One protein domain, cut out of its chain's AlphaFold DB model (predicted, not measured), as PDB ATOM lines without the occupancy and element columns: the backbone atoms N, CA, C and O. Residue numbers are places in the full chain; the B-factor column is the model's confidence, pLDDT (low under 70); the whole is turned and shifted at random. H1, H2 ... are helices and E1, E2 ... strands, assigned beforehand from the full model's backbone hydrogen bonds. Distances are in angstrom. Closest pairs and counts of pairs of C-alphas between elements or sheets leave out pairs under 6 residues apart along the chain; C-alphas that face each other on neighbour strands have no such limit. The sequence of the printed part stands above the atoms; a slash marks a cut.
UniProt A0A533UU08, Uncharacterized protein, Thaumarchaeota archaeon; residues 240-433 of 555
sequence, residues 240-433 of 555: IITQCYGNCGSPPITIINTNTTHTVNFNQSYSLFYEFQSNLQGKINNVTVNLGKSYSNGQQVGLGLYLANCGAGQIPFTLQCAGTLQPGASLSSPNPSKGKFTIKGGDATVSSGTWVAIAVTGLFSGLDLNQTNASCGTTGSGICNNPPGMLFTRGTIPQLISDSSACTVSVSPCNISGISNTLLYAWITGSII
ATOM      1  N   ILE A 240      52.312 -31.367  57.633       66.56
ATOM      2  CA  ILE A 240      51.299 -31.155  56.601       66.56
ATOM      3  C   ILE A 240      52.053 -30.734  55.349       66.56
ATOM      4  O   ILE A 240      52.645 -29.657  55.301       66.56
ATOM      5  N   ILE A 241      52.035 -31.594  54.342       68.69
ATOM      6  CA  ILE A 241      52.621 -31.314  53.043       68.69
ATOM      7  C   ILE A 241      51.544 -31.347  51.970       68.69
ATOM      8  O   ILE A 241      50.556 -32.077  52.051       68.69
ATOM      9  N   THR A 242      51.751 -30.529  50.947       78.94
ATOM     10  CA  THR A 242      50.959 -30.564  49.722       78.94
ATOM     11  C   THR A 242      51.839 -31.156  48.637       78.94
ATOM     12  O   THR A 242      52.848 -30.558  48.266       78.94
ATOM     13  N   GLN A 243      51.483 -32.342  48.160       75.12
ATOM     14  CA  GLN A 243      52.274 -33.107  47.205       75.12
ATOM     15  C   GLN A 243      51.489 -33.336  45.920       75.12
ATOM     16  O   GLN A 243      50.270 -33.517  45.941       75.12
ATOM     17  N   CYS A 244      52.204 -33.308  44.798       77.94
ATOM     18  CA  CYS A 244      51.627 -33.574  43.493       77.94
ATOM     19  C   CYS A 244      51.872 -35.025  43.076       77.94
ATOM     20  O   CYS A 244      52.998 -35.521  43.154       77.94
ATOM     21  N   TYR A 245      50.810 -35.676  42.622       80.81
ATOM     22  CA  TYR A 245      50.775 -37.052  42.148       80.81
ATOM     23  C   TYR A 245      50.399 -37.087  40.671       80.81
ATOM     24  O   TYR A 245      49.635 -36.243  40.203       80.81
ATOM     25  N   GLY A 246      50.922 -38.057  39.926       77.94
ATOM     26  CA  GLY A 246      50.868 -38.035  38.467       77.94
ATOM     27  C   GLY A 246      52.028 -37.255  37.848       77.94
ATOM     28  O   GLY A 246      53.098 -37.091  38.443       77.94
ATOM     29  N   ASN A 247      51.831 -36.773  36.623       77.25
ATOM     30  CA  ASN A 247      52.893 -36.177  35.818       77.25
ATOM     31  C   ASN A 247      53.078 -34.687  36.150       77.25
ATOM     32  O   ASN A 247      52.691 -33.820  35.378       77.25
ATOM     33  N   CYS A 248      53.582 -34.385  37.347       69.69
ATOM     34  CA  CYS A 248      53.765 -33.016  37.857       69.69
ATOM     35  C   CYS A 248      54.915 -32.881  38.876       69.69
ATOM     36  O   CYS A 248      54.963 -31.915  39.638       69.69
ATOM     37  N   GLY A 249      55.792 -33.889  38.935       56.38
ATOM     38  CA  GLY A 249      56.766 -34.064  40.010       56.38
ATOM     39  C   GLY A 249      58.028 -33.202  39.917       56.38
ATOM     40  O   GLY A 249      58.134 -32.283  39.110       56.38
ATOM     41  N   SER A 250      58.979 -33.538  40.792       48.47
ATOM     42  CA  SER A 250      60.366 -33.060  40.790       48.47
ATOM     43  C   SER A 250      61.238 -34.086  40.055       48.47
ATOM     44  O   SER A 250      61.081 -35.257  40.388       48.47
ATOM     45  N   PRO A 251      62.126 -33.700  39.118       52.69
ATOM     46  CA  PRO A 251      62.433 -32.323  38.734       52.69
ATOM     47  C   PRO A 251      61.266 -31.659  37.982       52.69
ATOM     48  O   PRO A 251      60.452 -32.369  37.390       52.69
ATOM     49  N   PRO A 252      61.172 -30.312  38.002       63.69
ATOM     50  CA  PRO A 252      60.079 -29.576  37.378       63.69
ATOM     51  C   PRO A 252      59.815 -30.023  35.939       63.69
ATOM     52  O   PRO A 252      60.705 -30.006  35.085       63.69
ATOM     53  N   ILE A 253      58.569 -30.400  35.667       71.12
ATOM     54  CA  ILE A 253      58.128 -30.783  34.329       71.12
ATOM     55  C   ILE A 253      58.011 -29.562  33.410       71.12
ATOM     56  O   ILE A 253      57.502 -28.507  33.793       71.12
ATOM     57  N   THR A 254      58.435 -29.718  32.159       78.12
ATOM     58  CA  THR A 254      58.184 -28.735  31.099       78.12
ATOM     59  C   THR A 254      57.032 -29.225  30.241       78.12
ATOM     60  O   THR A 254      57.030 -30.374  29.808       78.12
ATOM     61  N   ILE A 255      56.051 -28.360  29.994       79.31
ATOM     62  CA  ILE A 255      54.899 -28.691  29.153       79.31
ATOM     63  C   ILE A 255      55.335 -28.674  27.686       79.31
ATOM     64  O   ILE A 255      55.817 -27.652  27.199       79.31
ATOM     65  N   ILE A 256      55.133 -29.786  26.980       79.62
ATOM     66  CA  ILE A 256      55.406 -29.930  25.548       79.62
ATOM     67  C   ILE A 256      54.080 -30.148  24.815       79.62
ATOM     68  O   ILE A 256      53.326 -31.075  25.102       79.62
ATOM     69  N   ASN A 257      53.777 -29.286  23.848       72.56
ATOM     70  CA  ASN A 257      52.533 -29.343  23.081       72.56
ATOM     71  C   ASN A 257      52.683 -30.236  21.835       72.56
ATOM     72  O   ASN A 257      52.767 -29.743  20.713       72.56
ATOM     73  N   THR A 258      52.774 -31.546  22.038       70.38
ATOM     74  CA  THR A 258      52.897 -32.556  20.966       70.38
ATOM     75  C   THR A 258      51.559 -33.198  20.578       70.38
ATOM     76  O   THR A 258      51.478 -33.802  19.514       70.38
ATOM     77  N   ASN A 259      50.512 -33.058  21.406       73.50
ATOM     78  CA  ASN A 259      49.142 -33.551  21.172       73.50
ATOM     79  C   ASN A 259      49.050 -35.033  20.774       73.50
ATOM     80  O   ASN A 259      48.246 -35.405  19.925       73.50
ATOM     81  N   THR A 260      49.842 -35.917  21.384       75.44
ATOM     82  CA  THR A 260      49.846 -37.350  21.017       75.44
ATOM     83  C   THR A 260      48.503 -38.041  21.214       75.44
ATOM     84  O   THR A 260      48.251 -39.074  20.611       75.44
ATOM     85  N   THR A 261      47.632 -37.507  22.068       81.00
ATOM     86  CA  THR A 261      46.288 -38.048  22.285       81.00
ATOM     87  C   THR A 261      45.324 -37.734  21.131       81.00
ATOM     88  O   THR A 261      44.224 -38.281  21.110       81.00
ATOM     89  N   HIS A 262      45.734 -36.928  20.139       84.00
ATOM     90  CA  HIS A 262      44.939 -36.589  18.953       84.00
ATOM     91  C   HIS A 262      44.459 -37.820  18.169       84.00
ATOM     92  O   HIS A 262      43.397 -37.824  17.552       84.00
ATOM     93  N   THR A 263      45.249 -38.887  18.173       77.44
ATOM     94  CA  THR A 263      44.942 -40.126  17.451       77.44
ATOM     95  C   THR A 263      44.168 -41.131  18.305       77.44
ATOM     96  O   THR A 263      43.704 -42.145  17.784       77.44
ATOM     97  N   VAL A 264      43.957 -40.847  19.596       81.19
ATOM     98  CA  VAL A 264      43.110 -41.663  20.473       81.19
ATOM     99  C   VAL A 264      41.645 -41.417  20.116       81.19
ATOM    100  O   VAL A 264      41.126 -40.298  20.189       81.19
ATOM    101  N   ASN A 265      40.951 -42.488  19.740       79.25
ATOM    102  CA  ASN A 265      39.541 -42.420  19.388       79.25
ATOM    103  C   ASN A 265      38.644 -42.553  20.628       79.25
ATOM    104  O   ASN A 265      38.095 -43.621  20.900       79.25
ATOM    105  N   PHE A 266      38.465 -41.458  21.371       80.56
ATOM    106  CA  PHE A 266      37.594 -41.456  22.552       80.56
ATOM    107  C   PHE A 266      36.102 -41.692  22.230       80.56
ATOM    108  O   PHE A 266      35.351 -42.044  23.136       80.56
ATOM    109  N   ASN A 267      35.665 -41.619  20.958       72.19
ATOM    110  CA  ASN A 267      34.292 -41.992  20.563       72.19
ATOM    111  C   ASN A 267      33.956 -43.463  20.839       72.19
ATOM    112  O   ASN A 267      32.785 -43.824  20.871       72.19
ATOM    113  N   GLN A 268      34.963 -44.315  21.028       73.94
ATOM    114  CA  GLN A 268      34.771 -45.711  21.425       73.94
ATOM    115  C   GLN A 268      34.602 -45.889  22.947       73.94
ATOM    116  O   GLN A 268      34.653 -47.016  23.430       73.94
ATOM    117  N   SER A 269      34.393 -44.797  23.694       81.25
ATOM    118  CA  SER A 269      34.208 -44.780  25.151       81.25
ATOM    119  C   SER A 269      35.386 -45.406  25.893       81.25
ATOM    120  O   SER A 269      35.287 -46.508  26.425       81.25
ATOM    121  N   TYR A 270      36.504 -44.682  25.951       86.75
ATOM    122  CA  TYR A 270      37.658 -45.057  26.769       86.75
ATOM    123  C   TYR A 270      37.996 -43.967  27.780       86.75
ATOM    124  O   TYR A 270      37.882 -42.773  27.489       86.75
ATOM    125  N   SER A 271      38.498 -44.383  28.935       89.69
ATOM    126  CA  SER A 271      39.121 -43.505  29.919       89.69
ATOM    127  C   SER A 271      40.594 -43.857  30.030       89.69
ATOM    128  O   SER A 271      40.935 -45.011  30.276       89.69
ATOM    129  N   LEU A 272      41.455 -42.858  29.846       90.06
ATOM    130  CA  LEU A 272      42.888 -42.971  30.096       90.06
ATOM    131  C   LEU A 272      43.171 -42.509  31.521       90.06
ATOM    132  O   LEU A 272      42.582 -41.519  31.952       90.06
ATOM    133  N   PHE A 273      44.052 -43.179  32.254       90.31
ATOM    134  CA  PHE A 273      44.324 -42.812  33.639       90.31
ATOM    135  C   PHE A 273      45.737 -43.154  34.100       90.31
ATOM    136  O   PHE A 273      46.397 -44.035  33.552       90.31
ATOM    137  N   TYR A 274      46.182 -42.446  35.133       87.81
ATOM    138  CA  TYR A 274      47.327 -42.844  35.947       87.81
ATOM    139  C   TYR A 274      46.830 -43.381  37.277       87.81
ATOM    140  O   TYR A 274      45.862 -42.845  37.820       87.81
ATOM    141  N   GLU A 275      47.528 -44.370  37.818       85.25
ATOM    142  CA  GLU A 275      47.322 -44.851  39.177       85.25
ATOM    143  C   GLU A 275      48.572 -44.655  40.035       85.25
ATOM    144  O   GLU A 275      49.709 -44.618  39.558       85.25
ATOM    145  N   PHE A 276      48.345 -44.451  41.325       78.69
ATOM    146  CA  PHE A 276      49.393 -44.280  42.313       78.69
ATOM    147  C   PHE A 276      48.886 -44.643  43.698       78.69
ATOM    148  O   PHE A 276      47.692 -44.605  43.977       78.69
ATOM    149  N   GLN A 277      49.815 -44.951  44.593       77.94
ATOM    150  CA  GLN A 277      49.509 -45.169  45.997       77.94
ATOM    151  C   GLN A 277      49.841 -43.897  46.779       77.94
ATOM    152  O   GLN A 277      50.967 -43.400  46.690       77.94
ATOM    153  N   SER A 278      48.874 -43.356  47.522       75.19
ATOM    154  CA  SER A 278      49.092 -42.175  48.364       75.19
ATOM    155  C   SER A 278      50.027 -42.525  49.522       75.19
ATOM    156  O   SER A 278      49.774 -43.486  50.245       75.19
ATOM    157  N   ASN A 279      51.076 -41.729  49.745       69.56
ATOM    158  CA  ASN A 279      51.876 -41.787  50.975       69.56
ATOM    159  C   ASN A 279      51.375 -40.793  52.045       69.56
ATOM    160  O   ASN A 279      51.970 -40.692  53.119       69.56
ATOM    161  N   LEU A 280      50.296 -40.056  51.752       69.38
ATOM    162  CA  LEU A 280      49.696 -39.061  52.638       69.38
ATOM    163  C   LEU A 280      48.393 -39.559  53.248       69.38
ATOM    164  O   LEU A 280      47.583 -40.199  52.575       69.38
ATOM    165  N   GLN A 281      48.167 -39.164  54.500       75.69
ATOM    166  CA  GLN A 281      46.845 -39.148  55.121       75.69
ATOM    167  C   GLN A 281      46.267 -37.741  54.974       75.69
ATOM    168  O   GLN A 281      46.769 -36.797  55.594       75.69
ATOM    169  N   GLY A 282      45.254 -37.570  54.129       73.81
ATOM    170  CA  GLY A 282      44.766 -36.232  53.816       73.81
ATOM    171  C   GLY A 282      43.638 -36.165  52.803       73.81
ATOM    172  O   GLY A 282      42.886 -37.114  52.605       73.81
ATOM    173  N   LYS A 283      43.509 -34.996  52.182       79.44
ATOM    174  CA  LYS A 283      42.431 -34.660  51.255       79.44
ATOM    175  C   LYS A 283      42.986 -34.433  49.857       79.44
ATOM    176  O   LYS A 283      44.030 -33.799  49.683       79.44
ATOM    177  N   ILE A 284      42.265 -34.929  48.857       83.19
ATOM    178  CA  ILE A 284      42.569 -34.640  47.458       83.19
ATOM    179  C   ILE A 284      42.024 -33.249  47.132       83.19
ATOM    180  O   ILE A 284      40.825 -32.991  47.220       83.19
ATOM    181  N   ASN A 285      42.907 -32.335  46.744       82.69
ATOM    182  CA  ASN A 285      42.539 -30.955  46.437       82.69
ATOM    183  C   ASN A 285      41.887 -30.859  45.059       82.69
ATOM    184  O   ASN A 285      40.862 -30.196  44.882       82.69
ATOM    185  N   ASN A 286      42.507 -31.492  44.063       83.69
ATOM    186  CA  ASN A 286      42.075 -31.415  42.678       83.69
ATOM    187  C   ASN A 286      42.623 -32.558  41.823       83.69
ATOM    188  O   ASN A 286      43.585 -33.225  42.199       83.69
ATOM    189  N   VAL A 287      42.013 -32.715  40.652       87.00
ATOM    190  CA  VAL A 287      42.554 -33.464  39.516       87.00
ATOM    191  C   VAL A 287      42.589 -32.517  38.323       87.00
ATOM    192  O   VAL A 287      41.593 -31.852  38.028       87.00
ATOM    193  N   THR A 288      43.728 -32.436  37.644       87.12
ATOM    194  CA  THR A 288      43.983 -31.481  36.566       87.12
ATOM    195  C   THR A 288      44.591 -32.165  35.349       87.12
ATOM    196  O   THR A 288      45.543 -32.935  35.453       87.12
ATOM    197  N   VAL A 289      44.089 -31.786  34.175       88.62
ATOM    198  CA  VAL A 289      44.684 -32.052  32.860       88.62
ATOM    199  C   VAL A 289      44.903 -30.724  32.131       88.62
ATOM    200  O   VAL A 289      44.310 -29.703  32.490       88.62
ATOM    201  N   ASN A 290      45.753 -30.695  31.106       87.62
ATOM    202  CA  ASN A 290      45.981 -29.492  30.305       87.62
ATOM    203  C   ASN A 290      45.651 -29.727  28.824       87.62
ATOM    204  O   ASN A 290      46.262 -30.571  28.174       87.62
ATOM    205  N   LEU A 291      44.701 -28.955  28.301       88.25
ATOM    206  CA  LEU A 291      44.214 -29.027  26.927       88.25
ATOM    207  C   LEU A 291      45.108 -28.202  25.989       88.25
ATOM    208  O   LEU A 291      45.371 -27.022  26.236       88.25
ATOM    209  N   GLY A 292      45.549 -28.808  24.887       85.88
ATOM    210  CA  GLY A 292      46.405 -28.196  23.866       85.88
ATOM    211  C   GLY A 292      45.698 -27.137  23.012       85.88
ATOM    212  O   GLY A 292      46.346 -26.207  22.514       85.88
ATOM    213  N   LYS A 293      44.363 -27.209  22.900       86.12
ATOM    214  CA  LYS A 293      43.524 -26.252  22.158       86.12
ATOM    215  C   LYS A 293      42.133 -26.078  22.776       86.12
ATOM    216  O   LYS A 293      41.735 -26.843  23.647       86.12
ATOM    217  N   SER A 294      41.417 -25.059  22.304       87.19
ATOM    218  CA  SER A 294      40.008 -24.826  22.632       87.19
ATOM    219  C   SER A 294      39.103 -25.629  21.702       87.19
ATOM    220  O   SER A 294      39.426 -25.818  20.528       87.19
ATOM    221  N   TYR A 295      37.949 -26.039  22.211       86.75
ATOM    222  CA  TYR A 295      36.931 -26.789  21.485       86.75
ATOM    223  C   TYR A 295      35.619 -26.001  21.459       86.75
ATOM    224  O   TYR A 295      35.290 -25.351  22.444       86.75
ATOM    225  N   SER A 296      34.875 -26.033  20.348       81.56
ATOM    226  CA  SER A 296      33.702 -25.157  20.139       81.56
ATOM    227  C   SER A 296      32.437 -25.853  19.617       81.56
ATOM    228  O   SER A 296      31.388 -25.216  19.553       81.56
ATOM    229  N   ASN A 297      32.502 -27.143  19.260       80.38
ATOM    230  CA  ASN A 297      31.440 -27.839  18.517       80.38
ATOM    231  C   ASN A 297      30.713 -28.922  19.340       80.38
ATOM    232  O   ASN A 297      30.505 -30.034  18.865       80.38
ATOM    233  N   GLY A 298      30.368 -28.635  20.596       75.81
ATOM    234  CA  GLY A 298      29.682 -29.575  21.499       75.81
ATOM    235  C   GLY A 298      30.585 -30.677  22.066       75.81
ATOM    236  O   GLY A 298      30.111 -31.585  22.742       75.81
ATOM    237  N   GLN A 299      31.889 -30.581  21.815       83.50
ATOM    238  CA  GLN A 299      32.915 -31.499  22.299       83.50
ATOM    239  C   GLN A 299      33.053 -31.388  23.819       83.50
ATOM    240  O   GLN A 299      33.083 -30.280  24.354       83.50
ATOM    241  N   GLN A 300      33.146 -32.522  24.516       84.44
ATOM    242  CA  GLN A 300      33.205 -32.557  25.981       84.44
ATOM    243  C   GLN A 300      34.423 -33.318  26.484       84.44
ATOM    244  O   GLN A 300      34.781 -34.358  25.934       84.44
ATOM    245  N   VAL A 301      35.008 -32.817  27.568       86.69
ATOM    246  CA  VAL A 301      36.064 -33.492  28.329       86.69
ATOM    247  C   VAL A 301      35.508 -33.905  29.687       86.69
ATOM    248  O   VAL A 301      34.703 -33.184  30.282       86.69
ATOM    249  N   GLY A 302      35.928 -35.076  30.156       87.62
ATOM    250  CA  GLY A 302      35.618 -35.593  31.482       87.62
ATOM    251  C   GLY A 302      36.874 -35.866  32.290       87.62
ATOM    252  O   GLY A 302      37.867 -36.339  31.734       87.62
ATOM    253  N   LEU A 303      36.810 -35.598  33.595       89.81
ATOM    254  CA  LEU A 303      37.832 -35.993  34.560       89.81
ATOM    255  C   LEU A 303      37.225 -36.885  35.641       89.81
ATOM    256  O   LEU A 303      36.142 -36.614  36.160       89.81
ATOM    257  N   GLY A 304      37.950 -37.945  35.978       89.06
ATOM    258  CA  GLY A 304      37.578 -38.917  36.996       89.06
ATOM    259  C   GLY A 304      38.603 -38.972  38.116       89.06
ATOM    260  O   GLY A 304      39.804 -38.839  37.878       89.06
ATOM    261  N   LEU A 305      38.115 -39.203  39.330       89.94
ATOM    262  CA  LEU A 305      38.923 -39.528  40.496       89.94
ATOM    263  C   LEU A 305      38.403 -40.836  41.077       89.94
ATOM    264  O   LEU A 305      37.223 -40.926  41.404       89.94
ATOM    265  N   TYR A 306      39.278 -41.819  41.230       90.38
ATOM    266  CA  TYR A 306      38.932 -43.133  41.748       90.38
ATOM    267  C   TYR A 306      39.789 -43.475  42.953       90.38
ATOM    268  O   TYR A 306      40.981 -43.170  42.958       90.38
ATOM    269  N   LEU A 307      39.194 -44.150  43.932       88.00
ATOM    270  CA  LEU A 307      39.906 -44.712  45.077       88.00
ATOM    271  C   LEU A 307      39.726 -46.228  45.104       88.00
ATOM    272  O   LEU A 307      38.636 -46.733  44.838       88.00
ATOM    273  N   ALA A 308      40.790 -46.944  45.447       82.69
ATOM    274  CA  ALA A 308      40.783 -48.381  45.661       82.69
ATOM    275  C   ALA A 308      41.525 -48.699  46.970       82.69
ATOM    276  O   ALA A 308      42.705 -48.386  47.143       82.69
ATOM    277  N   ASN A 309      40.823 -49.320  47.916       78.00
ATOM    278  CA  ASN A 309      41.411 -49.787  49.171       78.00
ATOM    279  C   ASN A 309      41.722 -51.277  49.036       78.00
ATOM    280  O   ASN A 309      40.906 -52.128  49.383       78.00
ATOM    281  N   CYS A 310      42.891 -51.572  48.474       64.94
ATOM    282  CA  CYS A 310      43.317 -52.941  48.206       64.94
ATOM    283  C   CYS A 310      43.944 -53.592  49.434       64.94
ATOM    284  O   CYS A 310      44.667 -52.943  50.194       64.94
ATOM    285  N   GLY A 311      43.718 -54.898  49.598       53.50
ATOM    286  CA  GLY A 311      44.511 -55.702  50.521       53.50
ATOM    287  C   GLY A 311      45.982 -55.737  50.095       53.50
ATOM    288  O   GLY A 311      46.311 -55.541  48.923       53.50
ATOM    289  N   ALA A 312      46.889 -55.993  51.039       49.50
ATOM    290  CA  ALA A 312      48.314 -56.100  50.732       49.50
ATOM    291  C   ALA A 312      48.571 -57.190  49.670       49.50
ATOM    292  O   ALA A 312      48.085 -58.312  49.802       49.50
ATOM    293  N   GLY A 313      49.326 -56.855  48.620       50.28
ATOM    294  CA  GLY A 313      49.650 -57.765  47.512       50.28
ATOM    295  C   GLY A 313      48.589 -57.870  46.409       50.28
ATOM    296  O   GLY A 313      48.840 -58.531  45.404       50.28
ATOM    297  N   GLN A 314      47.432 -57.214  46.548       61.56
ATOM    298  CA  GLN A 314      46.439 -57.146  45.475       61.56
ATOM    299  C   GLN A 314      46.798 -56.076  44.441       61.56
ATOM    300  O   GLN A 314      47.254 -54.984  44.789       61.56
ATOM    301  N   ILE A 315      46.545 -56.387  43.169       70.62
ATOM    302  CA  ILE A 315      46.718 -55.446  42.061       70.62
ATOM    303  C   ILE A 315      45.502 -54.505  42.037       70.62
ATOM    304  O   ILE A 315      44.366 -54.994  41.962       70.62
ATOM    305  N   PRO A 316      45.704 -53.179  42.119       78.31
ATOM    306  CA  PRO A 316      44.613 -52.217  42.135       78.31
ATOM    307  C   PRO A 316      43.909 -52.132  40.775       78.31
ATOM    308  O   PRO A 316      44.446 -52.539  39.749       78.31
ATOM    309  N   PHE A 317      42.681 -51.612  40.778       82.25
ATOM    310  CA  PHE A 317      41.852 -51.395  39.584       82.25
ATOM    311  C   PHE A 317      41.574 -52.664  38.758       82.25
ATOM    312  O   PHE A 317      41.293 -52.601  37.562       82.25
ATOM    313  N   THR A 318      41.592 -53.816  39.429       82.12
ATOM    314  CA  THR A 318      41.212 -55.130  38.895       82.12
ATOM    315  C   THR A 318      39.891 -55.600  39.503       82.12
ATOM    316  O   THR A 318      39.372 -54.994  40.439       82.12
ATOM    317  N   LEU A 319      39.351 -56.730  39.040       74.31
ATOM    318  CA  LEU A 319      38.149 -57.340  39.621       74.31
ATOM    319  C   LEU A 319      38.311 -57.653  41.116       74.31
ATOM    320  O   LEU A 319      37.330 -57.638  41.852       74.31
ATOM    321  N   GLN A 320      39.538 -57.928  41.565       69.00
ATOM    322  CA  GLN A 320      39.848 -58.260  42.958       69.00
ATOM    323  C   GLN A 320      40.005 -57.019  43.846       69.00
ATOM    324  O   GLN A 320      39.785 -57.106  45.051       69.00
ATOM    325  N   CYS A 321      40.359 -55.874  43.258       74.31
ATOM    326  CA  CYS A 321      40.411 -54.589  43.942       74.31
ATOM    327  C   CYS A 321      39.957 -53.469  43.003       74.31
ATOM    328  O   CYS A 321      40.764 -52.737  42.429       74.31
ATOM    329  N   ALA A 322      38.646 -53.356  42.819       83.88
ATOM    330  CA  ALA A 322      38.090 -52.399  41.881       83.88
ATOM    331  C   ALA A 322      38.123 -50.971  42.453       83.88
ATOM    332  O   ALA A 322      37.853 -50.748  43.635       83.88
ATOM    333  N   GLY A 323      38.435 -49.995  41.602       89.06
ATOM    334  CA  GLY A 323      38.428 -48.583  41.966       89.06
ATOM    335  C   GLY A 323      37.050 -47.964  41.817       89.06
ATOM    336  O   GLY A 323      36.426 -48.094  40.764       89.06
ATOM    337  N   THR A 324      36.587 -47.255  42.842       89.44
ATOM    338  CA  THR A 324      35.278 -46.591  42.859       89.44
ATOM    339  C   THR A 324      35.412 -45.103  42.579       89.44
ATOM    340  O   THR A 324      36.274 -44.416  43.140       89.44
ATOM    341  N   LEU A 325      34.550 -44.598  41.695       88.56
ATOM    342  CA  LEU A 325      34.495 -43.183  41.353       88.56
ATOM    343  C   LEU A 325      34.086 -42.354  42.577       88.56
ATOM    344  O   LEU A 325      33.090 -42.650  43.236       88.56
ATOM    345  N   GLN A 326      34.838 -41.297  42.865       86.25
ATOM    346  CA  GLN A 326      34.549 -40.404  43.980       86.25
ATOM    347  C   GLN A 326      33.505 -39.335  43.618       86.25
ATOM    348  O   GLN A 326      33.504 -38.825  42.490       86.25
ATOM    349  N   PRO A 327      32.640 -38.939  44.574       66.56
ATOM    350  CA  PRO A 327      31.689 -37.848  44.384       66.56
ATOM    351  C   PRO A 327      32.395 -36.543  43.989       66.56
ATOM    352  O   PRO A 327      33.361 -36.129  44.626       66.56
ATOM    353  N   GLY A 328      31.903 -35.875  42.942       63.59
ATOM    354  CA  GLY A 328      32.503 -34.643  42.410       63.59
ATOM    355  C   GLY A 328      33.393 -34.838  41.176       63.59
ATOM    356  O   GLY A 328      33.803 -33.848  40.570       63.59
ATOM    357  N   ALA A 329      33.633 -36.082  40.748       61.44
ATOM    358  CA  ALA A 329      34.134 -36.359  39.408       61.44
ATOM    359  C   ALA A 329      33.092 -35.945  38.359       61.44
ATOM    360  O   ALA A 329      31.946 -36.400  38.403       61.44
ATOM    361  N   SER A 330      33.471 -35.057  37.438       60.84
ATOM    362  CA  SER A 330      32.556 -34.521  36.436       60.84
ATOM    363  C   SER A 330      32.927 -34.968  35.027       60.84
ATOM    364  O   SER A 330      34.056 -34.824  34.547       60.84
ATOM    365  N   LEU A 331      31.913 -35.467  34.327       61.88
ATOM    366  CA  LEU A 331      31.812 -35.267  32.892       61.88
ATOM    367  C   LEU A 331      31.195 -33.885  32.647       61.88
ATOM    368  O   LEU A 331      30.514 -33.359  33.517       61.88
ATOM    369  N   SER A 332      31.366 -33.349  31.442       62.19
ATOM    370  CA  SER A 332      30.543 -32.266  30.885       62.19
ATOM    371  C   SER A 332      30.929 -30.828  31.242       62.19
ATOM    372  O   SER A 332      30.122 -30.050  31.751       62.19
ATOM    373  N   SER A 333      32.122 -30.407  30.821       65.00
ATOM    374  CA  SER A 333      32.227 -29.055  30.258       65.00
ATOM    375  C   SER A 333      32.129 -29.170  28.734       65.00
ATOM    376  O   SER A 333      33.069 -29.680  28.118       65.00
ATOM    377  N   PRO A 334      30.994 -28.798  28.113       74.50
ATOM    378  CA  PRO A 334      30.940 -28.646  26.667       74.50
ATOM    379  C   PRO A 334      31.810 -27.463  26.253       74.50
ATOM    380  O   PRO A 334      31.809 -26.424  26.910       74.50
ATOM    381  N   ASN A 335      32.522 -27.622  25.141       83.56
ATOM    382  CA  ASN A 335      33.395 -26.607  24.555       83.56
ATOM    383  C   ASN A 335      34.512 -26.121  25.498       83.56
ATOM    384  O   ASN A 335      34.625 -24.918  25.753       83.56
ATOM    385  N   PRO A 336      35.346 -27.027  26.045       85.81
ATOM    386  CA  PRO A 336      36.399 -26.619  26.958       85.81
ATOM    387  C   PRO A 336      37.458 -25.774  26.235       85.81
ATOM    388  O   PRO A 336      37.833 -26.038  25.087       85.81
ATOM    389  N   SER A 337      37.944 -24.736  26.911       85.44
ATOM    390  CA  SER A 337      38.976 -23.839  26.397       85.44
ATOM    391  C   SER A 337      40.380 -24.434  26.545       85.44
ATOM    392  O   SER A 337      40.631 -25.296  27.385       85.44
ATOM    393  N   LYS A 338      41.322 -23.947  25.729       87.19
ATOM    394  CA  LYS A 338      42.748 -24.265  25.856       87.19
ATOM    395  C   LYS A 338      43.246 -23.959  27.271       87.19
ATOM    396  O   LYS A 338      42.951 -22.895  27.813       87.19
ATOM    397  N   GLY A 339      44.103 -24.826  27.805       84.81
ATOM    398  CA  GLY A 339      44.744 -24.640  29.104       84.81
ATOM    399  C   GLY A 339      44.274 -25.639  30.158       84.81
ATOM    400  O   GLY A 339      43.845 -26.749  29.850       84.81
ATOM    401  N   LYS A 340      44.415 -25.264  31.433       86.25
ATOM    402  CA  LYS A 340      44.131 -26.155  32.563       86.25
ATOM    403  C   LYS A 340      42.634 -26.436  32.670       86.25
ATOM    404  O   LYS A 340      41.848 -25.525  32.906       86.25
ATOM    405  N   PHE A 341      42.278 -27.710  32.605       86.69
ATOM    406  CA  PHE A 341      40.957 -28.216  32.942       86.69
ATOM    407  C   PHE A 341      41.061 -28.970  34.268       86.69
ATOM    408  O   PHE A 341      41.915 -29.841  34.422       86.69
ATOM    409  N   THR A 342      40.286 -28.572  35.273       86.31
ATOM    410  CA  THR A 342      40.449 -29.053  36.653       86.31
ATOM    411  C   THR A 342      39.103 -29.337  37.289       86.31
ATOM    412  O   THR A 342      38.202 -28.503  37.220       86.31
ATOM    413  N   ILE A 343      39.008 -30.472  37.973       83.94
ATOM    414  CA  ILE A 343      37.926 -30.760  38.914       83.94
ATOM    415  C   ILE A 343      38.455 -30.618  40.340       83.94
ATOM    416  O   ILE A 343      39.617 -30.923  40.625       83.94
ATOM    417  N   LYS A 344      37.610 -30.132  41.250       77.12
ATOM    418  CA  LYS A 344      37.924 -30.169  42.682       77.12
ATOM    419  C   LYS A 344      37.800 -31.615  43.156       77.12
ATOM    420  O   LYS A 344      36.873 -32.302  42.745       77.12
ATOM    421  N   GLY A 345      38.685 -32.055  44.048       64.69
ATOM    422  CA  GLY A 345      38.621 -33.401  44.633       64.69
ATOM    423  C   GLY A 345      37.422 -33.630  45.568       64.69
ATOM    424  O   GLY A 345      37.287 -34.710  46.130       64.69
ATOM    425  N   GLY A 346      36.547 -32.633  45.747       67.19
ATOM    426  CA  GLY A 346      35.376 -32.725  46.619       67.19
ATOM    427  C   GLY A 346      35.774 -32.899  48.083       67.19
ATOM    428  O   GLY A 346      36.675 -32.206  48.555       67.19
ATOM    429  N   ASP A 347      35.110 -33.822  48.781       64.62
ATOM    430  CA  ASP A 347      35.450 -34.288  50.134       64.62
ATOM    431  C   ASP A 347      36.200 -35.628  50.131       64.62
ATOM    432  O   ASP A 347      36.281 -36.290  51.162       64.62
ATOM    433  N   ALA A 348      36.776 -36.028  48.990       71.75
ATOM    434  CA  ALA A 348      37.531 -37.270  48.893       71.75
ATOM    435  C   ALA A 348      38.765 -37.231  49.810       71.75
ATOM    436  O   ALA A 348      39.705 -36.448  49.609       71.75
ATOM    437  N   THR A 349      38.749 -38.094  50.821       76.25
ATOM    438  CA  THR A 349      39.860 -38.325  51.738       76.25
ATOM    439  C   THR A 349      40.619 -39.581  51.333       76.25
ATOM    440  O   THR A 349      40.053 -40.543  50.816       76.25
ATOM    441  N   VAL A 350      41.929 -39.558  51.553       72.75
ATOM    442  CA  VAL A 350      42.824 -40.685  51.312       72.75
ATOM    443  C   VAL A 350      43.615 -40.992  52.565       72.75
ATOM    444  O   VAL A 350      44.100 -40.090  53.253       72.75
ATOM    445  N   SER A 351      43.757 -42.280  52.841       74.44
ATOM    446  CA  SER A 351      44.684 -42.786  53.840       74.44
ATOM    447  C   SER A 351      46.012 -43.132  53.169       74.44
ATOM    448  O   SER A 351      46.079 -43.382  51.962       74.44
ATOM    449  N   SER A 352      47.086 -43.169  53.958       68.19
ATOM    450  CA  SER A 352      48.369 -43.669  53.464       68.19
ATOM    451  C   SER A 352      48.205 -45.139  53.074       68.19
ATOM    452  O   SER A 352      47.633 -45.922  53.830       68.19
ATOM    453  N   GLY A 353      48.655 -45.498  51.874       67.06
ATOM    454  CA  GLY A 353      48.469 -46.823  51.289       67.06
ATOM    455  C   GLY A 353      47.225 -46.975  50.403       67.06
ATOM    456  O   GLY A 353      47.140 -47.968  49.681       67.06
ATOM    457  N   THR A 354      46.294 -46.012  50.391       78.25
ATOM    458  CA  THR A 354      45.149 -46.027  49.465       78.25
ATOM    459  C   THR A 354      45.628 -45.835  48.026       78.25
ATOM    460  O   THR A 354      46.418 -44.930  47.736       78.25
ATOM    461  N   TRP A 355      45.128 -46.670  47.115       82.31
ATOM    462  CA  TRP A 355      45.347 -46.514  45.683       82.31
ATOM    463  C   TRP A 355      44.390 -45.476  45.113       82.31
ATOM    464  O   TRP A 355      43.198 -45.465  45.418       82.31
ATOM    465  N   VAL A 356      44.922 -44.598  44.278       86.38
ATOM    466  CA  VAL A 356      44.209 -43.489  43.657       86.38
ATOM    467  C   VAL A 356      44.437 -43.573  42.158       86.38
ATOM    468  O   VAL A 356      45.577 -43.725  41.725       86.38
ATOM    469  N   ALA A 357      43.374 -43.436  41.367       89.62
ATOM    470  CA  ALA A 357      43.492 -43.242  39.928       89.62
ATOM    471  C   ALA A 357      42.863 -41.922  39.495       89.62
ATOM    472  O   ALA A 357      41.769 -41.550  39.923       89.62
ATOM    473  N   ILE A 358      43.572 -41.221  38.618       90.00
ATOM    474  CA  ILE A 358      43.133 -39.974  38.001       90.00
ATOM    475  C   ILE A 358      42.916 -40.224  36.521       90.00
ATOM    476  O   ILE A 358      43.836 -40.641  35.824       90.00
ATOM    477  N   ALA A 359      41.694 -40.001  36.049       90.62
ATOM    478  CA  ALA A 359      41.273 -40.385  34.710       90.62
ATOM    479  C   ALA A 359      40.846 -39.185  33.868       90.62
ATOM    480  O   ALA A 359      40.312 -38.204  34.384       90.62
ATOM    481  N   VAL A 360      41.017 -39.305  32.555       90.31
ATOM    482  CA  VAL A 360      40.537 -38.370  31.541       90.31
ATOM    483  C   VAL A 360      39.822 -39.126  30.423       90.31
ATOM    484  O   VAL A 360      40.203 -40.231  30.036       90.31
ATOM    485  N   THR A 361      38.763 -38.528  29.890       89.38
ATOM    486  CA  THR A 361      38.052 -39.024  28.707       89.38
ATOM    487  C   THR A 361      37.543 -37.859  27.863       89.38
ATOM    488  O   THR A 361      37.499 -36.714  28.322       89.38
ATOM    489  N   GLY A 362      37.136 -38.155  26.632       85.12
ATOM    490  CA  GLY A 362      36.491 -37.215  25.728       85.12
ATOM    491  C   GLY A 362      35.232 -37.816  25.111       85.12
ATOM    492  O   GLY A 362      35.122 -39.026  24.951       85.12
ATOM    493  N   LEU A 363      34.281 -36.967  24.732       79.12
ATOM    494  CA  LEU A 363      33.119 -37.346  23.916       79.12
ATOM    495  C   LEU A 363      33.285 -36.835  22.480       79.12
ATOM    496  O   LEU A 363      32.475 -36.049  21.994       79.12
ATOM    497  N   PHE A 364      34.419 -37.179  21.865       75.44
ATOM    498  CA  PHE A 364      34.791 -36.865  20.481       75.44
ATOM    499  C   PHE A 364      36.121 -37.553  20.120       75.44
ATOM    500  O   PHE A 364      36.902 -37.907  20.999       75.44
ATOM    501  N   SER A 365      36.445 -37.698  18.834       70.38
ATOM    502  CA  SER A 365      37.783 -38.123  18.391       70.38
ATOM    503  C   SER A 365      38.760 -36.943  18.380       70.38
ATOM    504  O   SER A 365      38.411 -35.873  17.875       70.38
ATOM    505  N   GLY A 366      39.990 -37.137  18.862       70.31
ATOM    506  CA  GLY A 366      41.037 -36.111  18.785       70.31
ATOM    507  C   GLY A 366      41.066 -35.119  19.942       70.31
ATOM    508  O   GLY A 366      41.095 -33.898  19.740       70.31
ATOM    509  N   LEU A 367      41.061 -35.652  21.166       82.94
ATOM    510  CA  LEU A 367      41.393 -34.879  22.356       82.94
ATOM    511  C   LEU A 367      42.901 -34.600  22.363       82.94
ATOM    512  O   LEU A 367      43.704 -35.521  22.354       82.94
ATOM    513  N   ASP A 368      43.275 -33.332  22.407       86.38
ATOM    514  CA  ASP A 368      44.637 -32.824  22.313       86.38
ATOM    515  C   ASP A 368      45.055 -32.438  23.726       86.38
ATOM    516  O   ASP A 368      44.714 -31.362  24.223       86.38
ATOM    517  N   LEU A 369      45.723 -33.364  24.407       87.56
ATOM    518  CA  LEU A 369      46.271 -33.155  25.735       87.56
ATOM    519  C   LEU A 369      47.741 -32.779  25.598       87.56
ATOM    520  O   LEU A 369      48.502 -33.418  24.865       87.56
ATOM    521  N   ASN A 370      48.145 -31.739  26.324       86.75
ATOM    522  CA  ASN A 370      49.549 -31.378  26.409       86.75
ATOM    523  C   ASN A 370      50.329 -32.511  27.080       86.75
ATOM    524  O   ASN A 370      49.848 -33.168  28.007       86.75
ATOM    525  N   GLN A 371      51.558 -32.710  26.628       83.62
ATOM    526  CA  GLN A 371      52.492 -33.638  27.235       83.62
ATOM    527  C   GLN A 371      53.470 -32.912  28.149       83.62
ATOM    528  O   GLN A 371      53.491 -31.681  28.234       83.62
ATOM    529  N   THR A 372      54.314 -33.686  28.808       79.25
ATOM    530  CA  THR A 372      55.500 -33.206  29.496       79.25
ATOM    531  C   THR A 372      56.759 -33.823  28.888       79.25
ATOM    532  O   THR A 372      56.708 -34.713  28.036       79.25
ATOM    533  N   ASN A 373      57.914 -33.335  29.322       73.56
ATOM    534  CA  ASN A 373      59.221 -33.890  28.985       73.56
ATOM    535  C   ASN A 373      59.540 -35.219  29.691       73.56
ATOM    536  O   ASN A 373      60.639 -35.736  29.497       73.56
ATOM    537  N   ALA A 374      58.630 -35.760  30.506       69.94
ATOM    538  CA  ALA A 374      58.885 -36.966  31.279       69.94
ATOM    539  C   ALA A 374      57.638 -37.858  31.388       69.94
ATOM    540  O   ALA A 374      56.512 -37.369  31.460       69.94
ATOM    541  N   SER A 375      57.813 -39.180  31.393       67.81
ATOM    542  CA  SER A 375      56.681 -40.074  31.648       67.81
ATOM    543  C   SER A 375      56.455 -40.208  33.146       67.81
ATOM    544  O   SER A 375      57.395 -40.188  33.941       67.81
ATOM    545  N   CYS A 376      55.205 -40.432  33.539       65.50
ATOM    546  CA  CYS A 376      54.935 -40.802  34.918       65.50
ATOM    547  C   CYS A 376      55.483 -42.212  35.210       65.50
ATOM    548  O   CYS A 376      55.094 -43.173  34.546       65.50
ATOM    549  N   GLY A 377      56.379 -42.348  36.194       57.97
ATOM    550  CA  GLY A 377      56.890 -43.644  36.666       57.97
ATOM    551  C   GLY A 377      58.161 -44.184  35.987       57.97
ATOM    552  O   GLY A 377      58.688 -45.197  36.441       57.97
ATOM    553  N   THR A 378      58.723 -43.526  34.965       46.97
ATOM    554  CA  THR A 378      60.066 -43.864  34.449       46.97
ATOM    555  C   THR A 378      61.060 -42.773  34.844       46.97
ATOM    556  O   THR A 378      60.949 -41.621  34.440       46.97
ATOM    557  N   THR A 379      62.043 -43.132  35.676       40.09
ATOM    558  CA  THR A 379      63.164 -42.262  36.090       40.09
ATOM    559  C   THR A 379      62.760 -40.911  36.697       40.09
ATOM    560  O   THR A 379      62.954 -39.854  36.112       40.09
ATOM    561  N   GLY A 380      62.276 -40.951  37.941       40.56
ATOM    562  CA  GLY A 380      62.438 -39.828  38.867       40.56
ATOM    563  C   GLY A 380      61.567 -38.594  38.638       40.56
ATOM    564  O   GLY A 380      61.910 -37.565  39.195       40.56
ATOM    565  N   SER A 381      60.460 -38.663  37.893       42.97
ATOM    566  CA  SER A 381      59.484 -37.565  37.815       42.97
ATOM    567  C   SER A 381      58.047 -38.067  37.973       42.97
ATOM    568  O   SER A 381      57.559 -38.861  37.168       42.97
ATOM    569  N   GLY A 382      57.356 -37.564  38.999       49.00
ATOM    570  CA  GLY A 382      55.963 -37.902  39.308       49.00
ATOM    571  C   GLY A 382      55.806 -39.188  40.126       49.00
ATOM    572  O   GLY A 382      56.548 -40.150  39.947       49.00
ATOM    573  N   ILE A 383      54.836 -39.203  41.044       54.81
ATOM    574  CA  ILE A 383      54.473 -40.399  41.816       54.81
ATOM    575  C   ILE A 383      53.380 -41.123  41.030       54.81
ATOM    576  O   ILE A 383      52.199 -40.833  41.209       54.81
ATOM    577  N   CYS A 384      53.779 -42.005  40.114       59.16
ATOM    578  CA  CYS A 384      52.923 -43.070  39.594       59.16
ATOM    579  C   CYS A 384      53.532 -44.385  40.049       59.16
ATOM    580  O   CYS A 384      54.652 -44.721  39.659       59.16
ATOM    581  N   ASN A 385      52.823 -45.082  40.930       52.44
ATOM    582  CA  ASN A 385      53.290 -46.345  41.472       52.44
ATOM    583  C   ASN A 385      52.669 -47.454  40.632       52.44
ATOM    584  O   ASN A 385      51.461 -47.560  40.572       52.44
ATOM    585  N   ASN A 386      53.536 -48.225  39.989       47.47
ATOM    586  CA  ASN A 386      53.338 -49.580  39.488       47.47
ATOM    587  C   ASN A 386      51.933 -49.984  38.945       47.47
ATOM    588  O   ASN A 386      51.065 -50.296  39.757       47.47
ATOM    589  N   PRO A 387      51.767 -50.150  37.616       51.28
ATOM    590  CA  PRO A 387      52.818 -50.079  36.608       51.28
ATOM    591  C   PRO A 387      53.169 -48.625  36.241       51.28
ATOM    592  O   PRO A 387      52.310 -47.745  36.252       51.28
ATOM    593  N   PRO A 388      54.438 -48.345  35.899       61.47
ATOM    594  CA  PRO A 388      54.813 -47.059  35.326       61.47
ATOM    595  C   PRO A 388      54.130 -46.860  33.966       61.47
ATOM    596  O   PRO A 388      54.042 -47.785  33.157       61.47
ATOM    597  N   GLY A 389      53.699 -45.631  33.689       73.50
ATOM    598  CA  GLY A 389      53.006 -45.272  32.456       73.50
ATOM    599  C   GLY A 389      51.492 -45.137  32.609       73.50
ATOM    600  O   GLY A 389      50.938 -45.169  33.702       73.50
ATOM    601  N   MET A 390      50.825 -44.886  31.484       84.00
ATOM    602  CA  MET A 390      49.382 -44.662  31.451       84.00
ATOM    603  C   MET A 390      48.634 -45.980  31.276       84.00
ATOM    604  O   MET A 390      49.115 -46.902  30.618       84.00
ATOM    605  N   LEU A 391      47.436 -46.043  31.836       88.50
ATOM    606  CA  LEU A 391      46.503 -47.150  31.723       88.50
ATOM    607  C   LEU A 391      45.241 -46.690  30.995       88.50
ATOM    608  O   LEU A 391      44.974 -45.490  30.868       88.50
ATOM    609  N   PHE A 392      44.446 -47.644  30.527       89.56
ATOM    610  CA  PHE A 392      43.109 -47.380  30.021       89.56
ATOM    611  C   PHE A 392      42.094 -48.402  30.517       89.56
ATOM    612  O   PHE A 392      42.423 -49.535  30.865       89.56
ATOM    613  N   THR A 393      40.835 -47.977  30.519       90.81
ATOM    614  CA  THR A 393      39.664 -48.819  30.765       90.81
ATOM    615  C   THR A 393      38.540 -48.433  29.801       90.81
ATOM    616  O   THR A 393      38.564 -47.355  29.192       90.81
ATOM    617  N   ARG A 394      37.561 -49.323  29.626       88.12
ATOM    618  CA  ARG A 394      36.375 -49.071  28.797       88.12
ATOM    619  C   ARG A 394      35.324 -48.289  29.586       88.12
ATOM    620  O   ARG A 394      35.161 -48.469  30.786       88.12
ATOM    621  N   GLY A 395      34.564 -47.470  28.874       86.56
ATOM    622  CA  GLY A 395      33.565 -46.566  29.426       86.56
ATOM    623  C   GLY A 395      34.054 -45.121  29.506       86.56
ATOM    624  O   GLY A 395      35.247 -44.833  29.559       86.56
ATOM    625  N   THR A 396      33.096 -44.201  29.507       85.94
ATOM    626  CA  THR A 396      33.326 -42.764  29.673       85.94
ATOM    627  C   THR A 396      33.215 -42.423  31.162       85.94
ATOM    628  O   THR A 396      32.096 -42.351  31.659       85.94
ATOM    629  N   ILE A 397      34.341 -42.252  31.874       88.12
ATOM    630  CA  ILE A 397      34.397 -42.120  33.354       88.12
ATOM    631  C   ILE A 397      33.433 -43.127  34.022       88.12
ATOM    632  O   ILE A 397      32.404 -42.738  34.582       88.12
ATOM    633  N   PRO A 398      33.697 -44.445  33.911       88.00
ATOM    634  CA  PRO A 398      32.818 -45.460  34.491       88.00
ATOM    635  C   PRO A 398      32.706 -45.290  36.014       88.00
ATOM    636  O   PRO A 398      33.616 -44.764  36.644       88.00
ATOM    637  N   GLN A 399      31.619 -45.759  36.632       86.94
ATOM    638  CA  GLN A 399      31.467 -45.715  38.100       86.94
ATOM    639  C   GLN A 399      32.480 -46.614  38.831       86.94
ATOM    640  O   GLN A 399      32.859 -46.335  39.967       86.94
ATOM    641  N   LEU A 400      32.924 -47.681  38.165       89.19
ATOM    642  CA  LEU A 400      33.863 -48.661  38.689       89.19
ATOM    643  C   LEU A 400      34.924 -48.969  37.631       89.19
ATOM    644  O   LEU A 400      34.580 -49.252  36.484       89.19
ATOM    645  N   ILE A 401      36.192 -48.982  38.029       91.38
ATOM    646  CA  ILE A 401      37.282 -49.547  37.230       91.38
ATOM    647  C   ILE A 401      37.647 -50.890  37.853       91.38
ATOM    648  O   ILE A 401      38.226 -50.947  38.935       91.38
ATOM    649  N   SER A 402      37.261 -51.966  37.178       88.56
ATOM    650  CA  SER A 402      37.540 -53.352  37.582       88.56
ATOM    651  C   SER A 402      38.370 -54.111  36.545       88.56
ATOM    652  O   SER A 402      38.714 -55.269  36.750       88.56
ATOM    653  N   ASP A 403      38.700 -53.462  35.434       86.75
ATOM    654  CA  ASP A 403      39.574 -54.001  34.405       86.75
ATOM    655  C   ASP A 403      40.380 -52.844  33.814       86.75
ATOM    656  O   ASP A 403      39.819 -51.875  33.278       86.75
ATOM    657  N   SER A 404      41.695 -52.921  33.985       86.31
ATOM    658  CA  SER A 404      42.661 -51.934  33.533       86.31
ATOM    659  C   SER A 404      43.682 -52.595  32.621       86.31
ATOM    660  O   SER A 404      44.084 -53.742  32.799       86.31
ATOM    661  N   SER A 405      44.104 -51.868  31.594       85.69
ATOM    662  CA  SER A 405      45.110 -52.338  30.648       85.69
ATOM    663  C   SER A 405      46.166 -51.269  30.430       85.69
ATOM    664  O   SER A 405      45.859 -50.079  30.365       85.69
ATOM    665  N   ALA A 406      47.423 -51.684  30.298       82.19
ATOM    666  CA  ALA A 406      48.516 -50.755  30.050       82.19
ATOM    667  C   ALA A 406      48.420 -50.127  28.654       82.19
ATOM    668  O   ALA A 406      48.279 -50.825  27.646       82.19
ATOM    669  N   CYS A 407      48.559 -48.803  28.589       78.88
ATOM    670  CA  CYS A 407      48.702 -48.078  27.334       78.88
ATOM    671  C   CYS A 407      50.110 -48.278  26.782       78.88
ATOM    672  O   CYS A 407      51.035 -47.528  27.091       78.88
ATOM    673  N   THR A 408      50.260 -49.303  25.948       76.25
ATOM    674  CA  THR A 408      51.502 -49.602  25.230       76.25
ATOM    675  C   THR A 408      51.331 -49.339  23.741       76.25
ATOM    676  O   THR A 408      50.225 -49.420  23.205       76.25
ATOM    677  N   VAL A 409      52.448 -49.100  23.048       72.06
ATOM    678  CA  VAL A 409      52.473 -48.883  21.592       72.06
ATOM    679  C   VAL A 409      51.899 -50.054  20.787       72.06
ATOM    680  O   VAL A 409      51.654 -49.904  19.608       72.06
ATOM    681  N   SER A 410      51.658 -51.221  21.381       74.62
ATOM    682  CA  SER A 410      51.065 -52.381  20.706       74.62
ATOM    683  C   SER A 410      49.572 -52.582  20.997       74.62
ATOM    684  O   SER A 410      48.975 -53.499  20.440       74.62
ATOM    685  N   VAL A 411      48.953 -51.767  21.860       76.62
ATOM    686  CA  VAL A 411      47.586 -51.996  22.358       76.62
ATOM    687  C   VAL A 411      46.686 -50.799  22.053       76.62
ATOM    688  O   VAL A 411      46.969 -49.673  22.447       76.62
ATOM    689  N   SER A 412      45.569 -51.036  21.359       76.44
ATOM    690  CA  SER A 412      44.520 -50.029  21.123       76.44
ATOM    691  C   SER A 412      43.753 -49.719  22.423       76.44
ATOM    692  O   SER A 412      43.461 -50.664  23.157       76.44
ATOM    693  N   PRO A 413      43.403 -48.451  22.726       77.06
ATOM    694  CA  PRO A 413      43.484 -47.259  21.868       77.06
ATOM    695  C   PRO A 413      44.821 -46.500  21.962       77.06
ATOM    696  O   PRO A 413      44.940 -45.389  21.454       77.06
ATOM    697  N   CYS A 414      45.824 -47.089  22.610       75.25
ATOM    698  CA  CYS A 414      47.076 -46.455  23.016       75.25
ATOM    699  C   CYS A 414      48.295 -46.808  22.136       75.25
ATOM    700  O   CYS A 414      49.429 -46.625  22.578       75.25
ATOM    701  N   ASN A 415      48.082 -47.264  20.891       75.38
ATOM    702  CA  ASN A 415      49.123 -47.598  19.900       75.38
ATOM    703  C   ASN A 415      49.816 -46.330  19.349       75.38
ATOM    704  O   ASN A 415      49.741 -46.006  18.166       75.38
ATOM    705  N   ILE A 416      50.375 -45.516  20.245       75.50
ATOM    706  CA  ILE A 416      50.954 -44.208  19.946       75.50
ATOM    707  C   ILE A 416      52.156 -43.995  20.865       75.50
ATOM    708  O   ILE A 416      52.062 -44.126  22.087       75.50
ATOM    709  N   SER A 417      53.297 -43.637  20.276       74.38
ATOM    710  CA  SER A 417      54.506 -43.324  21.042       74.38
ATOM    711  C   SER A 417      54.305 -42.092  21.927       74.38
ATOM    712  O   SER A 417      53.683 -41.107  21.527       74.38
ATOM    713  N   GLY A 418      54.850 -42.146  23.141       75.25
ATOM    714  CA  GLY A 418      54.866 -41.022  24.068       75.25
ATOM    715  C   GLY A 418      53.562 -40.788  24.822       75.25
ATOM    716  O   GLY A 418      53.530 -39.865  25.623       75.25
ATOM    717  N   ILE A 419      52.507 -41.594  24.637       80.25
ATOM    718  CA  ILE A 419      51.226 -41.380  25.329       80.25
ATOM    719  C   ILE A 419      51.418 -41.261  26.855       80.25
ATOM    720  O   ILE A 419      50.846 -40.358  27.458       80.25
ATOM    721  N   SER A 420      52.339 -42.028  27.450       78.38
ATOM    722  CA  SER A 420      52.763 -41.980  28.865       78.38
ATOM    723  C   SER A 420      53.314 -40.633  29.370       78.38
ATOM    724  O   SER A 420      53.509 -40.475  30.574       78.38
ATOM    725  N   ASN A 421      53.569 -39.669  28.481       82.38
ATOM    726  CA  ASN A 421      53.985 -38.302  28.815       82.38
ATOM    727  C   ASN A 421      52.802 -37.337  28.955       82.38
ATOM    728  O   ASN A 421      53.006 -36.144  29.155       82.38
ATOM    729  N   THR A 422      51.562 -37.803  28.812       85.12
ATOM    730  CA  THR A 422      50.380 -36.939  28.915       85.12
ATOM    731  C   THR A 422      50.325 -36.256  30.284       85.12
ATOM    732  O   THR A 422      50.486 -36.916  31.316       85.12
ATOM    733  N   LEU A 423      50.102 -34.936  30.296       85.50
ATOM    734  CA  LEU A 423      50.043 -34.118  31.505       85.50
ATOM    735  C   LEU A 423      48.698 -34.299  32.218       85.50
ATOM    736  O   LEU A 423      47.714 -33.632  31.894       85.50
ATOM    737  N   LEU A 424      48.686 -35.175  33.218       87.38
ATOM    738  CA  LEU A 424      47.551 -35.448  34.096       87.38
ATOM    739  C   LEU A 424      48.076 -35.634  35.523       87.38
ATOM    740  O   LEU A 424      49.013 -36.407  35.745       87.38
ATOM    741  N   TYR A 425      47.513 -34.889  36.474       85.69
ATOM    742  CA  TYR A 425      47.983 -34.882  37.856       85.69
ATOM    743  C   TYR A 425      46.895 -34.549  38.879       85.69
ATOM    744  O   TYR A 425      45.840 -34.020  38.535       85.69
ATOM    745  N   ALA A 426      47.182 -34.815  40.150       86.31
ATOM    746  CA  ALA A 426      46.379 -34.410  41.295       86.31
ATOM    747  C   ALA A 426      47.247 -33.827  42.407       86.31
ATOM    748  O   ALA A 426      48.374 -34.267  42.626       86.31
ATOM    749  N   TRP A 427      46.705 -32.858  43.139       82.44
ATOM    750  CA  TRP A 427      47.317 -32.361  44.370       82.44
ATOM    751  C   TRP A 427      46.628 -32.961  45.585       82.44
ATOM    752  O   TRP A 427      45.401 -32.934  45.677       82.44
ATOM    753  N   ILE A 428      47.418 -33.447  46.537       79.81
ATOM    754  CA  ILE A 428      46.937 -33.985  47.808       79.81
ATOM    755  C   ILE A 428      47.599 -33.196  48.929       79.81
ATOM    756  O   ILE A 428      48.824 -33.066  48.954       79.81
ATOM    757  N   THR A 429      46.794 -32.663  49.845       77.06
ATOM    758  CA  THR A 429      47.283 -32.038  51.077       77.06
ATOM    759  C   THR A 429      46.990 -32.963  52.238       77.06
ATOM    760  O   THR A 429      45.846 -33.354  52.467       77.06
ATOM    761  N   GLY A 430      48.025 -33.319  52.982       65.69
ATOM    762  CA  GLY A 430      47.903 -34.270  54.071       65.69
ATOM    763  C   GLY A 430      49.166 -34.348  54.897       65.69
ATOM    764  O   GLY A 430      50.154 -33.674  54.623       65.69
ATOM    765  N   SER A 431      49.125 -35.180  55.922       58.44
ATOM    766  CA  SER A 431      50.287 -35.442  56.759       58.44
ATOM    767  C   SER A 431      51.061 -36.660  56.260       58.44
ATOM    768  O   SER A 431      50.460 -37.664  55.864       58.44
ATOM    769  N   ILE A 432      52.394 -36.575  56.299       55.62
ATOM    770  CA  ILE A 432      53.250 -37.767  56.295       55.62
ATOM    771  C   ILE A 432      53.296 -38.274  57.735       55.62
ATOM    772  O   ILE A 432      53.679 -37.533  58.640       55.62
ATOM    773  N   ILE A 433      52.922 -39.530  57.954       48.75
ATOM    774  CA  ILE A 433      53.127 -40.189  59.246       48.75
ATOM    775  C   ILE A 433      54.524 -40.814  59.201       48.75
ATOM    776  O   ILE A 433      54.745 -41.815  58.520       48.75
TER     777      ILE A 433
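Overview. This is residues 240 to 433 of the 555 residues of an uncharacterized protein of Thaumarchaeota archaeon (UniProt A0A533UU08). Little regular structure: long loops surround a sandwich, a curled five-stranded sheet E5-E4-E7-E2-E8 face to face with a four-stranded sheet E1-E9-E3-E6, strands crossing at 36 degrees. Both sheets are antiparallel; named elements, mostly strand, hold 69 of 194 printed residues, in order E1, H1, E2 to E9. It is compact, radius of gyration of the C-alphas 15.2 A, spanning 46 by 35 by 31 A.

Arrangement. E1, residues 240 to 246, is antiparallel to E9, residues 424 to 432; N 243 and O 428, 2.9 A apart, are within hydrogen-bond range. H1, residues 260 to 263, is not on either sheet and too short for an O i to N i+4 pair. E2, residues 270 to 277, is antiparallel to E7, residues 355 to 362, with N 272 and O 360 2.9 A apart. Between the sheets, E7 and E3, residues 281 to 291, have closest C-alphas Ile 358 and Val 287, 6.7 A.

Along the chain. E1 begins at C-alpha 240 (51.299, -31.155, 56.601). E3 is 30.1 A long. E4, residues 300 to 308, is 26.4 A long and forms a hairpin with E5, residues 323 to 325. E6 is residues 339 to 344, E8 residues 391 to 394. E9 ends at C-alpha 432 (53.250, -37.767, 56.295).

Size, cuts and confidence. The printed part has no cut. Long links include residues 363 to 390 and 395 to 423. pLDDT is under 70 for 46 residues, among them 374 to 388.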